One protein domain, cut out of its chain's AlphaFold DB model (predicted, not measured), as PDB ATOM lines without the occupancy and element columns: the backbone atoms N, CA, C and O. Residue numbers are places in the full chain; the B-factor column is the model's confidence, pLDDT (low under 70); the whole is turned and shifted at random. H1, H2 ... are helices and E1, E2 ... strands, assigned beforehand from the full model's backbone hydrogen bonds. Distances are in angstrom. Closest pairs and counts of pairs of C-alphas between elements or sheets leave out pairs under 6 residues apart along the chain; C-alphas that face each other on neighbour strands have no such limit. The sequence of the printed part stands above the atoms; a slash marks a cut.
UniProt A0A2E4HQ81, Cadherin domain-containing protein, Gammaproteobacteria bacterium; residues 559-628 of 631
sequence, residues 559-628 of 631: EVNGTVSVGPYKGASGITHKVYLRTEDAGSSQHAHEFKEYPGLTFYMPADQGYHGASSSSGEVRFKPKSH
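What this domain is: This is residues 559 to 628 of the 631 residues of the protein "Cadherin domain-containing protein" of Gammaproteobacteria bacterium (UniProt A0A2E4HQ81). This is a small sandwich of two three-stranded sheets, only partly face to face and with their planes 45 degrees apart, with the short helix H1 over E5 on one of them. After the last strand, residues 615 to 628 form a long tail with no named element. The printed part has 70 residues, with six named strands and one named helix in the order E1 E2 E3 H1 E4 E5 E6; under half of the residues are in them, and the class is mostly strand. The sheets, E1 E3 E6 and E2 E4 E5 in those orders, are antiparallel. The whole is compact, with a radius of gyration of the C-alphas of 11.0 A and spans of 29 by 28 by 25 A.

How they stand to each other: Begin with E1, residues 559 to 561, antiparallel to E3, residues 575 to 579; look for N 560 and O 576, 2.8 A apart and within hydrogen-bond range. On E3's other side find E6, residues 611 to 614, also antiparallel, with N 575 and O 614 at 2.9 A. Back along the printed part, E1 runs on into E2, residues 564 to 566, at 97 degrees, and the chain changes to the second sheet. There E2 is antiparallel to E4, residues 590 to 595, with N 565 and O 594 at 2.8 A. E4 and E5, residues 603 to 606, form a hairpin, with N 593 and O 603 at 2.8 A. The pairing is staggered: E4 pairs with E5 over residues 590 to 593 and with E2 over residues 594 to 595. Between the sheets, the closest C-alphas of E3 and E5 are those of Val 579 and Met 605, 5.0 A apart, while E1 and E4 are apart. H1, residues 583 to 586, is on the sheet E2 E4 E5 at a height of 6.9 A, only just over E5, with 3 of its C-alphas on that strand; it is too short for an O i to N i+4 pair, but its one O i to N i+3 pair is within range.

Where its parts are: Find C-alpha 559 at (50.373, 13.950, 84.403), where E1 begins. E3 runs 10.4 A from its first to its last C-alpha. Find C-alpha 590 at (39.531, 21.524, 93.678); from there E4, the longest strand, runs 16.7 A. E5 runs 10.4 A, and E6 ends at C-alpha 614, (58.534, 17.483, 88.977).

The domain as a whole: The two farthest C-alphas, those of Pro 568 and His 628, are 29.9 A apart. The printed part has no cut and no long link between its elements. Its mean pLDDT is 89.3, and residue 628 alone is under 70.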
ATOM      1  N   GLU A 559      49.167  13.134  84.419       93.44
ATOM      2  CA  GLU A 559      50.373  13.950  84.403       93.44
ATOM      3  C   GLU A 559      50.418  14.850  83.172       93.44
ATOM      4  O   GLU A 559      50.310  14.373  82.040       93.44
ATOM      5  N   VAL A 560      50.652  16.141  83.370       93.62
ATOM      6  CA  VAL A 560      50.831  17.124  82.299       93.62
ATOM      7  C   VAL A 560      52.265  17.623  82.328       93.62
ATOM      8  O   VAL A 560      52.743  18.080  83.360       93.62
ATOM      9  N   ASN A 561      52.946  17.532  81.188       93.69
ATOM     10  CA  ASN A 561      54.269  18.119  81.008       93.69
ATOM     11  C   ASN A 561      54.106  19.533  80.444       93.69
ATOM     12  O   ASN A 561      53.564  19.673  79.346       93.69
ATOM     13  N   GLY A 562      54.519  20.553  81.187       93.62
ATOM     14  CA  GLY A 562      54.315  21.945  80.809       93.62
ATOM     15  C   GLY A 562      54.723  22.929  81.897       93.62
ATOM     16  O   GLY A 562      55.006  22.553  83.030       93.62
ATOM     17  N   THR A 563      54.703  24.207  81.548       94.31
ATOM     18  CA  THR A 563      54.899  25.326  82.464       94.31
ATOM     19  C   THR A 563      53.547  25.860  82.906       94.31
ATOM     20  O   THR A 563      52.764  26.334  82.078       94.31
ATOM     21  N   VAL A 564      53.261  25.810  84.207       94.25
ATOM     22  CA  VAL A 564      52.011  26.335  84.779       94.25
ATOM     23  C   VAL A 564      51.895  27.833  84.480       94.25
ATOM     24  O   VAL A 564      52.750  28.628  84.870       94.25
ATOM     25  N   SER A 565      50.833  28.246  83.791       93.75
ATOM     26  CA  SER A 565      50.592  29.644  83.405       93.75
ATOM     27  C   SER A 565      49.596  30.361  84.317       93.75
ATOM     28  O   SER A 565      49.672  31.583  84.473       93.75
ATOM     29  N   VAL A 566      48.696  29.607  84.951       89.88
ATOM     30  CA  VAL A 566      47.661  30.104  85.866       89.88
ATOM     31  C   VAL A 566      47.619  29.214  87.101       89.88
ATOM     32  O   VAL A 566      47.513  28.000  86.970       89.88
ATOM     33  N   GLY A 567      47.661  29.828  88.285       85.19
ATOM     34  CA  GLY A 567      47.585  29.141  89.574       85.19
ATOM     35  C   GLY A 567      48.689  29.578  90.546       85.19
ATOM     36  O   GLY A 567      49.608  30.299  90.155       85.19
ATOM     37  N   PRO A 568      48.640  29.119  91.811       83.62
ATOM     38  CA  PRO A 568      49.593  29.507  92.859       83.62
ATOM     39  C   PRO A 568      51.019  28.957  92.656       83.62
ATOM     40  O   PRO A 568      51.913  29.247  93.454       83.62
ATOM     41  N   TYR A 569      51.217  28.148  91.613       90.00
ATOM     42  CA  TYR A 569      52.498  27.592  91.172       90.00
ATOM     43  C   TYR A 569      52.844  28.054  89.746       90.00
ATOM     44  O   TYR A 569      53.477  27.316  88.997       90.00
ATOM     45  N   LYS A 570      52.404  29.257  89.342       90.25
ATOM     46  CA  LYS A 570      52.789  29.877  88.062       90.25
ATOM     47  C   LYS A 570      54.311  29.784  87.856       90.25
ATOM     48  O   LYS A 570      55.066  29.944  88.806       90.25
ATOM     49  N   GLY A 571      54.754  29.508  86.631       89.94
ATOM     50  CA  GLY A 571      56.170  29.325  86.285       89.94
ATOM     51  C   GLY A 571      56.745  27.951  86.641       89.94
ATOM     52  O   GLY A 571      57.891  27.675  86.301       89.94
ATOM     53  N   ALA A 572      55.977  27.064  87.284       92.06
ATOM     54  CA  ALA A 572      56.420  25.695  87.506       92.06
ATOM     55  C   ALA A 572      56.487  24.925  86.186       92.06
ATOM     56  O   ALA A 572      55.457  24.501  85.664       92.06
ATOM     57  N   SER A 573      57.701  24.787  85.654       92.31
ATOM     58  CA  SER A 573      58.027  23.951  84.496       92.31
ATOM     59  C   SER A 573      58.289  22.500  84.905       92.31
ATOM     60  O   SER A 573      58.748  22.242  86.015       92.31
ATOM     61  N   GLY A 574      57.968  21.556  84.020       91.81
ATOM     62  CA  GLY A 574      58.152  20.118  84.218       91.81
ATOM     63  C   GLY A 574      56.832  19.350  84.285       91.81
ATOM     64  O   GLY A 574      55.858  19.681  83.610       91.81
ATOM     65  N   ILE A 575      56.806  18.279  85.078       92.00
ATOM     66  CA  ILE A 575      55.643  17.398  85.203       92.00
ATOM     67  C   ILE A 575      54.777  17.845  86.382       92.00
ATOM     68  O   ILE A 575      55.206  17.821  87.537       92.00
ATOM     69  N   THR A 576      53.526  18.189  86.096       93.25
ATOM     70  CA  THR A 576      52.481  18.384  87.104       93.25
ATOM     71  C   THR A 576      51.592  17.148  87.136       93.25
ATOM     72  O   THR A 576      51.058  16.745  86.104       93.25
ATOM     73  N   HIS A 577      51.443  16.533  88.307       91.25
ATOM     74  CA  HIS A 577      50.758  15.248  88.471       91.25
ATOM     75  C   HIS A 577      49.516  15.357  89.376       91.25
ATOM     76  O   HIS A 577      49.379  16.305  90.155       91.25
ATOM     77  N   LYS A 578      48.625  14.365  89.302       90.25
ATOM     78  CA  LYS A 578      47.262  14.309  89.866       90.25
ATOM     79  C   LYS A 578      46.346  15.418  89.365       90.25
ATOM     80  O   LYS A 578      45.599  16.013  90.148       90.25
ATOM     81  N   VAL A 579      46.389  15.682  88.065       91.69
ATOM     82  CA  VAL A 579      45.477  16.635  87.428       91.69
ATOM     83  C   VAL A 579      44.326  15.923  86.725       91.69
ATOM     84  O   VAL A 579      44.453  14.771  86.314       91.69
ATOM     85  N   TYR A 580      43.205  16.616  86.565       90.81
ATOM     86  CA  TYR A 580      41.982  16.070  85.979       90.81
ATOM     87  C   TYR A 580      41.400  17.027  84.946       90.81
ATOM     88  O   TYR A 580      41.472  18.244  85.102       90.81
ATOM     89  N   LEU A 581      40.755  16.496  83.910       89.25
ATOM     90  CA  LEU A 581      40.095  17.318  82.885       89.25
ATOM     91  C   LEU A 581      38.697  17.796  83.309       89.25
ATOM     92  O   LEU A 581      38.086  18.625  82.631       89.25
ATOM     93  N   ARG A 582      38.167  17.263  84.418       87.38
ATOM     94  CA  ARG A 582      36.802  17.515  84.897       87.38
ATOM     95  C   ARG A 582      36.804  17.830  86.384       87.38
ATOM     96  O   ARG A 582      37.474  17.169  87.173       87.38
ATOM     97  N   THR A 583      35.997  18.810  86.776       88.94
ATOM     98  CA  THR A 583      35.845  19.202  88.183       88.94
ATOM     99  C   THR A 583      35.297  18.066  89.045       88.94
ATOM    100  O   THR A 583      35.706  17.925  90.193       88.94
ATOM    101  N   GLU A 584      34.398  17.243  88.499       88.25
ATOM    102  CA  GLU A 584      33.809  16.103  89.212       88.25
ATOM    103  C   GLU A 584      34.827  15.006  89.555       88.25
ATOM    104  O   GLU A 584      34.698  14.391  90.610       88.25
ATOM    105  N   ASP A 585      35.863  14.827  88.727       88.50
ATOM    106  CA  ASP A 585      36.934  13.851  88.970       88.50
ATOM    107  C   ASP A 585      37.926  14.357  90.035       88.50
ATOM    108  O   ASP A 585      38.430  13.576  90.840       88.50
ATOM    109  N   ALA A 586      38.155  15.675  90.096       88.44
ATOM    110  CA  ALA A 586      39.028  16.304  91.095       88.44
ATOM    111  C   ALA A 586      38.370  16.477  92.483       88.44
ATOM    112  O   ALA A 586      39.056  16.731  93.476       88.44
ATOM    113  N   GLY A 587      37.043  16.355  92.577       87.31
ATOM    114  CA  GLY A 587      36.291  16.473  93.828       87.31
ATOM    115  C   GLY A 587      35.943  17.910  94.248       87.31
ATOM    116  O   GLY A 587      36.139  18.886  93.527       87.31
ATOM    117  N   SER A 588      35.359  18.059  95.442       82.19
ATOM    118  CA  SER A 588      34.679  19.299  95.864       82.19
ATOM    119  C   SER A 588      35.590  20.444  96.324       82.19
ATOM    120  O   SER A 588      35.118  21.571  96.429       82.19
ATOM    121  N   SER A 589      36.863  20.176  96.626       85.38
ATOM    122  CA  SER A 589      37.842  21.175  97.094       85.38
ATOM    123  C   SER A 589      38.946  21.395  96.058       85.38
ATOM    124  O   SER A 589      40.119  21.483  96.406       85.38
ATOM    125  N   GLN A 590      38.582  21.399  94.779       89.62
ATOM    126  CA  GLN A 590      39.531  21.524  93.678       89.62
ATOM    127  C   GLN A 590      39.836  22.987  93.319       89.62
ATOM    128  O   GLN A 590      39.069  23.896  93.646       89.62
ATOM    129  N   HIS A 591      40.945  23.197  92.616       88.44
ATOM    130  CA  HIS A 591      41.321  24.460  91.988       88.44
ATOM    131  C   HIS A 591      41.794  24.234  90.545       88.44
ATOM    132  O   HIS A 591      42.173  23.125  90.168       88.44
ATOM    133  N   ALA A 592      41.742  25.296  89.740       91.44
ATOM    134  CA  ALA A 592      42.041  25.259  88.315       91.44
ATOM    135  C   ALA A 592      43.488  25.677  88.015       91.44
ATOM    136  O   ALA A 592      44.017  26.586  88.657       91.44
ATOM    137  N   HIS A 593      44.061  25.053  86.991       91.88
ATOM    138  CA  HIS A 593      45.372  25.340  86.422       91.88
ATOM    139  C   HIS A 593      45.301  25.394  84.903       91.88
ATOM    140  O   HIS A 593      44.496  24.702  84.276       91.88
ATOM    141  N   GLU A 594      46.196  26.180  84.322       94.38
ATOM    142  CA  GLU A 594      46.467  26.207  82.885       94.38
ATOM    143  C   GLU A 594      47.974  26.091  82.651       94.38
ATOM    144  O   GLU A 594      48.771  26.360  83.553       94.38
ATOM    145  N   PHE A 595      48.363  25.704  81.435       94.75
ATOM    146  CA  PHE A 595      49.761  25.523  81.046       94.75
ATOM    147  C   PHE A 595      50.083  26.304  79.773       94.75
ATOM    148  O   PHE A 595      49.255  26.379  78.858       94.75
ATOM    149  N   LYS A 596      51.309  26.831  79.670       93.81
ATOM    150  CA  LYS A 596      51.807  27.550  78.484       93.81
ATOM    151  C   LYS A 596      51.739  26.686  77.218       93.81
ATOM    152  O   LYS A 596      51.427  27.177  76.128       93.81
ATOM    153  N   GLU A 597      52.004  25.392  77.357       93.94
ATOM    154  CA  GLU A 597      52.030  24.408  76.272       93.94
ATOM    155  C   GLU A 597      50.615  24.016  75.821       93.94
ATOM    156  O   GLU A 597      50.444  23.602  74.672       93.94
ATOM    157  N   TYR A 598      49.589  24.252  76.648       94.06
ATOM    158  CA  TYR A 598      48.197  23.884  76.370       94.06
ATOM    159  C   TYR A 598      47.200  25.026  76.651       94.06
ATOM    160  O   TYR A 598      46.266  24.848  77.438       94.06
ATOM    161  N   PRO A 599      47.335  26.209  76.019       93.88
ATOM    162  CA  PRO A 599      46.432  27.316  76.285       93.88
ATOM    163  C   PRO A 599      45.015  26.977  75.836       93.88
ATOM    164  O   PRO A 599      44.800  26.406  74.759       93.88
ATOM    165  N   GLY A 600      44.054  27.372  76.665       92.00
ATOM    166  CA  GLY A 600      42.639  27.068  76.478       92.00
ATOM    167  C   GLY A 600      42.186  25.751  77.112       92.00
ATOM    168  O   GLY A 600      40.980  25.504  77.129       92.00
ATOM    169  N   LEU A 601      43.100  24.934  77.657       92.38
ATOM    170  CA  LEU A 601      42.737  23.796  78.506       92.38
ATOM    171  C   LEU A 601      42.852  24.151  79.977       92.38
ATOM    172  O   LEU A 601      43.884  24.641  80.435       92.38
ATOM    173  N   THR A 602      41.798  23.825  80.714       92.31
ATOM    174  CA  THR A 602      41.776  23.913  82.166       92.31
ATOM    175  C   THR A 602      41.939  22.519  82.753       92.31
ATOM    176  O   THR A 602      41.181  21.597  82.441       92.31
ATOM    177  N   PHE A 603      42.908  22.390  83.649       92.31
ATOM    178  CA  PHE A 603      43.123  21.205  84.462       92.31
ATOM    179  C   PHE A 603      42.702  21.499  85.897       92.31
ATOM    180  O   PHE A 603      42.938  22.585  86.418       92.31
ATOM    181  N   TYR A 604      42.076  20.530  86.546       91.62
ATOM    182  CA  TYR A 604      41.605  20.643  87.917       91.62
ATOM    183  C   TYR A 604      42.461  19.784  88.832       91.62
ATOM    184  O   TYR A 604      42.802  18.653  88.491       91.62
ATOM    185  N   MET A 605      42.790  20.314  90.003       91.00
ATOM    186  CA  MET A 605      43.609  19.638  91.004       91.00
ATOM    187  C   MET A 605      42.926  19.693  92.370       91.00
ATOM    188  O   MET A 605      42.425  20.758  92.749       91.00
ATOM    189  N   PRO A 606      42.898  18.594  93.143       87.19
ATOM    190  CA  PRO A 606      42.439  18.641  94.528       87.19
ATOM    191  C   PRO A 606      43.339  19.565  95.368       87.19
ATOM    192  O   PRO A 606      44.542  19.634  95.144       87.19
ATOM    193  N   ALA A 607      42.786  20.287  96.348       79.00
ATOM    194  CA  ALA A 607      43.565  21.233  97.163       79.00
ATOM    195  C   ALA A 607      44.702  20.587  97.977       79.00
ATOM    196  O   ALA A 607      45.673  21.263  98.306       79.00
ATOM    197  N   ASP A 608      44.582  19.307  98.325       74.31
ATOM    198  CA  ASP A 608      45.525  18.562  99.162       74.31
ATOM    199  C   ASP A 608      46.332  17.508  98.384       74.31
ATOM    200  O   ASP A 608      47.106  16.761  98.985       74.31
ATOM    201  N   GLN A 609      46.150  17.413  97.064       70.56
ATOM    202  CA  GLN A 609      46.772  16.378  96.239       70.56
ATOM    203  C   GLN A 609      47.374  16.970  94.966       70.56
ATOM    204  O   GLN A 609      46.737  17.748  94.265       70.56
ATOM    205  N   GLY A 610      48.581  16.517  94.636       79.31
ATOM    206  CA  GLY A 610      49.284  16.882  93.412       79.31
ATOM    207  C   GLY A 610      50.630  17.535  93.683       79.31
ATOM    208  O   GLY A 610      50.992  17.815  94.826       79.31
ATOM    209  N   TYR A 611      51.390  17.714  92.615       89.25
ATOM    210  CA  TYR A 611      52.734  18.276  92.636       89.25
ATOM    211  C   TYR A 611      52.939  19.072  91.359       89.25
ATOM    212  O   TYR A 611      52.388  18.693  90.328       89.25
ATOM    213  N   HIS A 612      53.731  20.139  91.426       90.94
ATOM    214  CA  HIS A 612      53.975  21.037  90.303       90.94
ATOM    215  C   HIS A 612      55.467  21.073  89.994       90.94
ATOM    216  O   HIS A 612      56.272  21.308  90.899       90.94
ATOM    217  N   GLY A 613      55.808  20.857  88.725       87.88
ATOM    218  CA  GLY A 613      57.174  20.981  88.222       87.88
ATOM    219  C   GLY A 613      58.136  19.879  88.672       87.88
ATOM    220  O   GLY A 613      59.297  20.144  88.978       87.88
ATOM    221  N   ALA A 614      57.664  18.631  88.739       90.06
ATOM    222  CA  ALA A 614      58.534  17.483  88.977       90.06
ATOM    223  C   ALA A 614      59.437  17.214  87.764       90.06
ATOM    224  O   ALA A 614      59.010  17.290  86.610       90.06
ATOM    225  N   SER A 615      60.674  16.803  88.026       87.94
ATOM    226  CA  SER A 615      61.633  16.369  87.004       87.94
ATOM    227  C   SER A 615      61.361  14.950  86.495       87.94
ATOM    228  O   SER A 615      61.842  14.555  85.431       87.94
ATOM    229  N   SER A 616      60.596  14.164  87.257       88.00
ATOM    230  CA  SER A 616      60.313  12.758  86.980       88.00
ATOM    231  C   SER A 616      58.825  12.444  87.102       88.00
ATOM    232  O   SER A 616      58.076  13.119  87.802       88.00
ATOM    233  N   SER A 617      58.397  11.418  86.366       89.94
ATOM    234  CA  SER A 617      57.010  10.954  86.375       89.94
ATOM    235  C   SER A 617      56.672  10.286  87.710       89.94
ATOM    236  O   SER A 617      57.478   9.524  88.246       89.94
ATOM    237  N   SER A 618      55.460  10.521  88.209       88.75
ATOM    238  CA  SER A 618      54.864   9.789  89.332       88.75
ATOM    239  C   SER A 618      54.297   8.421  88.912       88.75
ATOM    240  O   SER A 618      53.949   7.605  89.767       88.75
ATOM    241  N   GLY A 619      54.264   8.136  87.605       89.44
ATOM    242  CA  GLY A 619      53.729   6.908  87.014       89.44
ATOM    243  C   GLY A 619      52.267   7.015  86.577       89.44
ATOM    244  O   GLY A 619      51.695   6.019  86.131       89.44
ATOM    245  N   GLU A 620      51.662   8.194  86.691       89.62
ATOM    246  CA  GLU A 620      50.309   8.463  86.212       89.62
ATOM    247  C   GLU A 620      50.258   8.548  84.681       89.62
ATOM    248  O   GLU A 620      51.276   8.657  83.988       89.62
ATOM    249  N   VAL A 621      49.048   8.471  84.120       88.75
ATOM    250  CA  VAL A 621      48.876   8.517  82.666       88.75
ATOM    251  C   VAL A 621      49.231   9.914  82.166       88.75
ATOM    252  O   VAL A 621      48.629  10.912  82.559       88.75
ATOM    253  N   ARG A 622      50.201   9.992  81.252       90.69
ATOM    254  CA  ARG A 622      50.587  11.263  80.638       90.69
ATOM    255  C   ARG A 622      49.470  11.783  79.733       90.69
ATOM    256  O   ARG A 622      49.026  11.084  78.819       90.69
ATOM    257  N   PHE A 623      49.074  13.028  79.955       92.06
ATOM    258  CA  PHE A 623      48.149  13.754  79.102       92.06
ATOM    259  C   PHE A 623      48.701  13.868  77.677       92.06
ATOM    260  O   PHE A 623      49.890  14.109  77.459       92.06
ATOM    261  N   LYS A 624      47.811  13.700  76.698       91.44
ATOM    262  CA  LYS A 624      48.099  13.888  75.276       91.44
ATOM    263  C   LYS A 624      46.926  14.631  74.640       91.44
ATOM    264  O   LYS A 624      45.789  14.190  74.835       91.44
ATOM    265  N   PRO A 625      47.159  15.704  73.869       91.94
ATOM    266  CA  PRO A 625      46.089  16.485  73.264       91.94
ATOM    267  C   PRO A 625      45.447  15.736  72.084       91.94
ATOM    268  O   PRO A 625      45.779  15.959  70.921       91.94
ATOM    269  N   LYS A 626      44.506  14.835  72.374       90.25
ATOM    270  CA  LYS A 626      43.738  14.084  71.372       90.25
ATOM    271  C   LYS A 626      42.239  14.068  71.680       90.25
ATOM    272  O   LYS A 626      41.837  14.149  72.838       90.25
ATOM    273  N   SER A 627      41.413  13.936  70.645       83.94
ATOM    274  CA  SER A 627      39.984  13.650  70.789       83.94
ATOM    275  C   SER A 627      39.784  12.231  71.311       83.94
ATOM    276  O   SER A 627      40.540  11.340  70.927       83.94
ATOM    277  N   HIS A 628      38.703  12.003  72.053       64.69
ATOM    278  CA  HIS A 628      38.290  10.680  72.537       64.69
ATOM    279  C   HIS A 628      39.389   9.975  73.358       64.69
ATOM    280  O   HIS A 628      40.110   9.103  72.874       64.69
TER     281      HIS A 628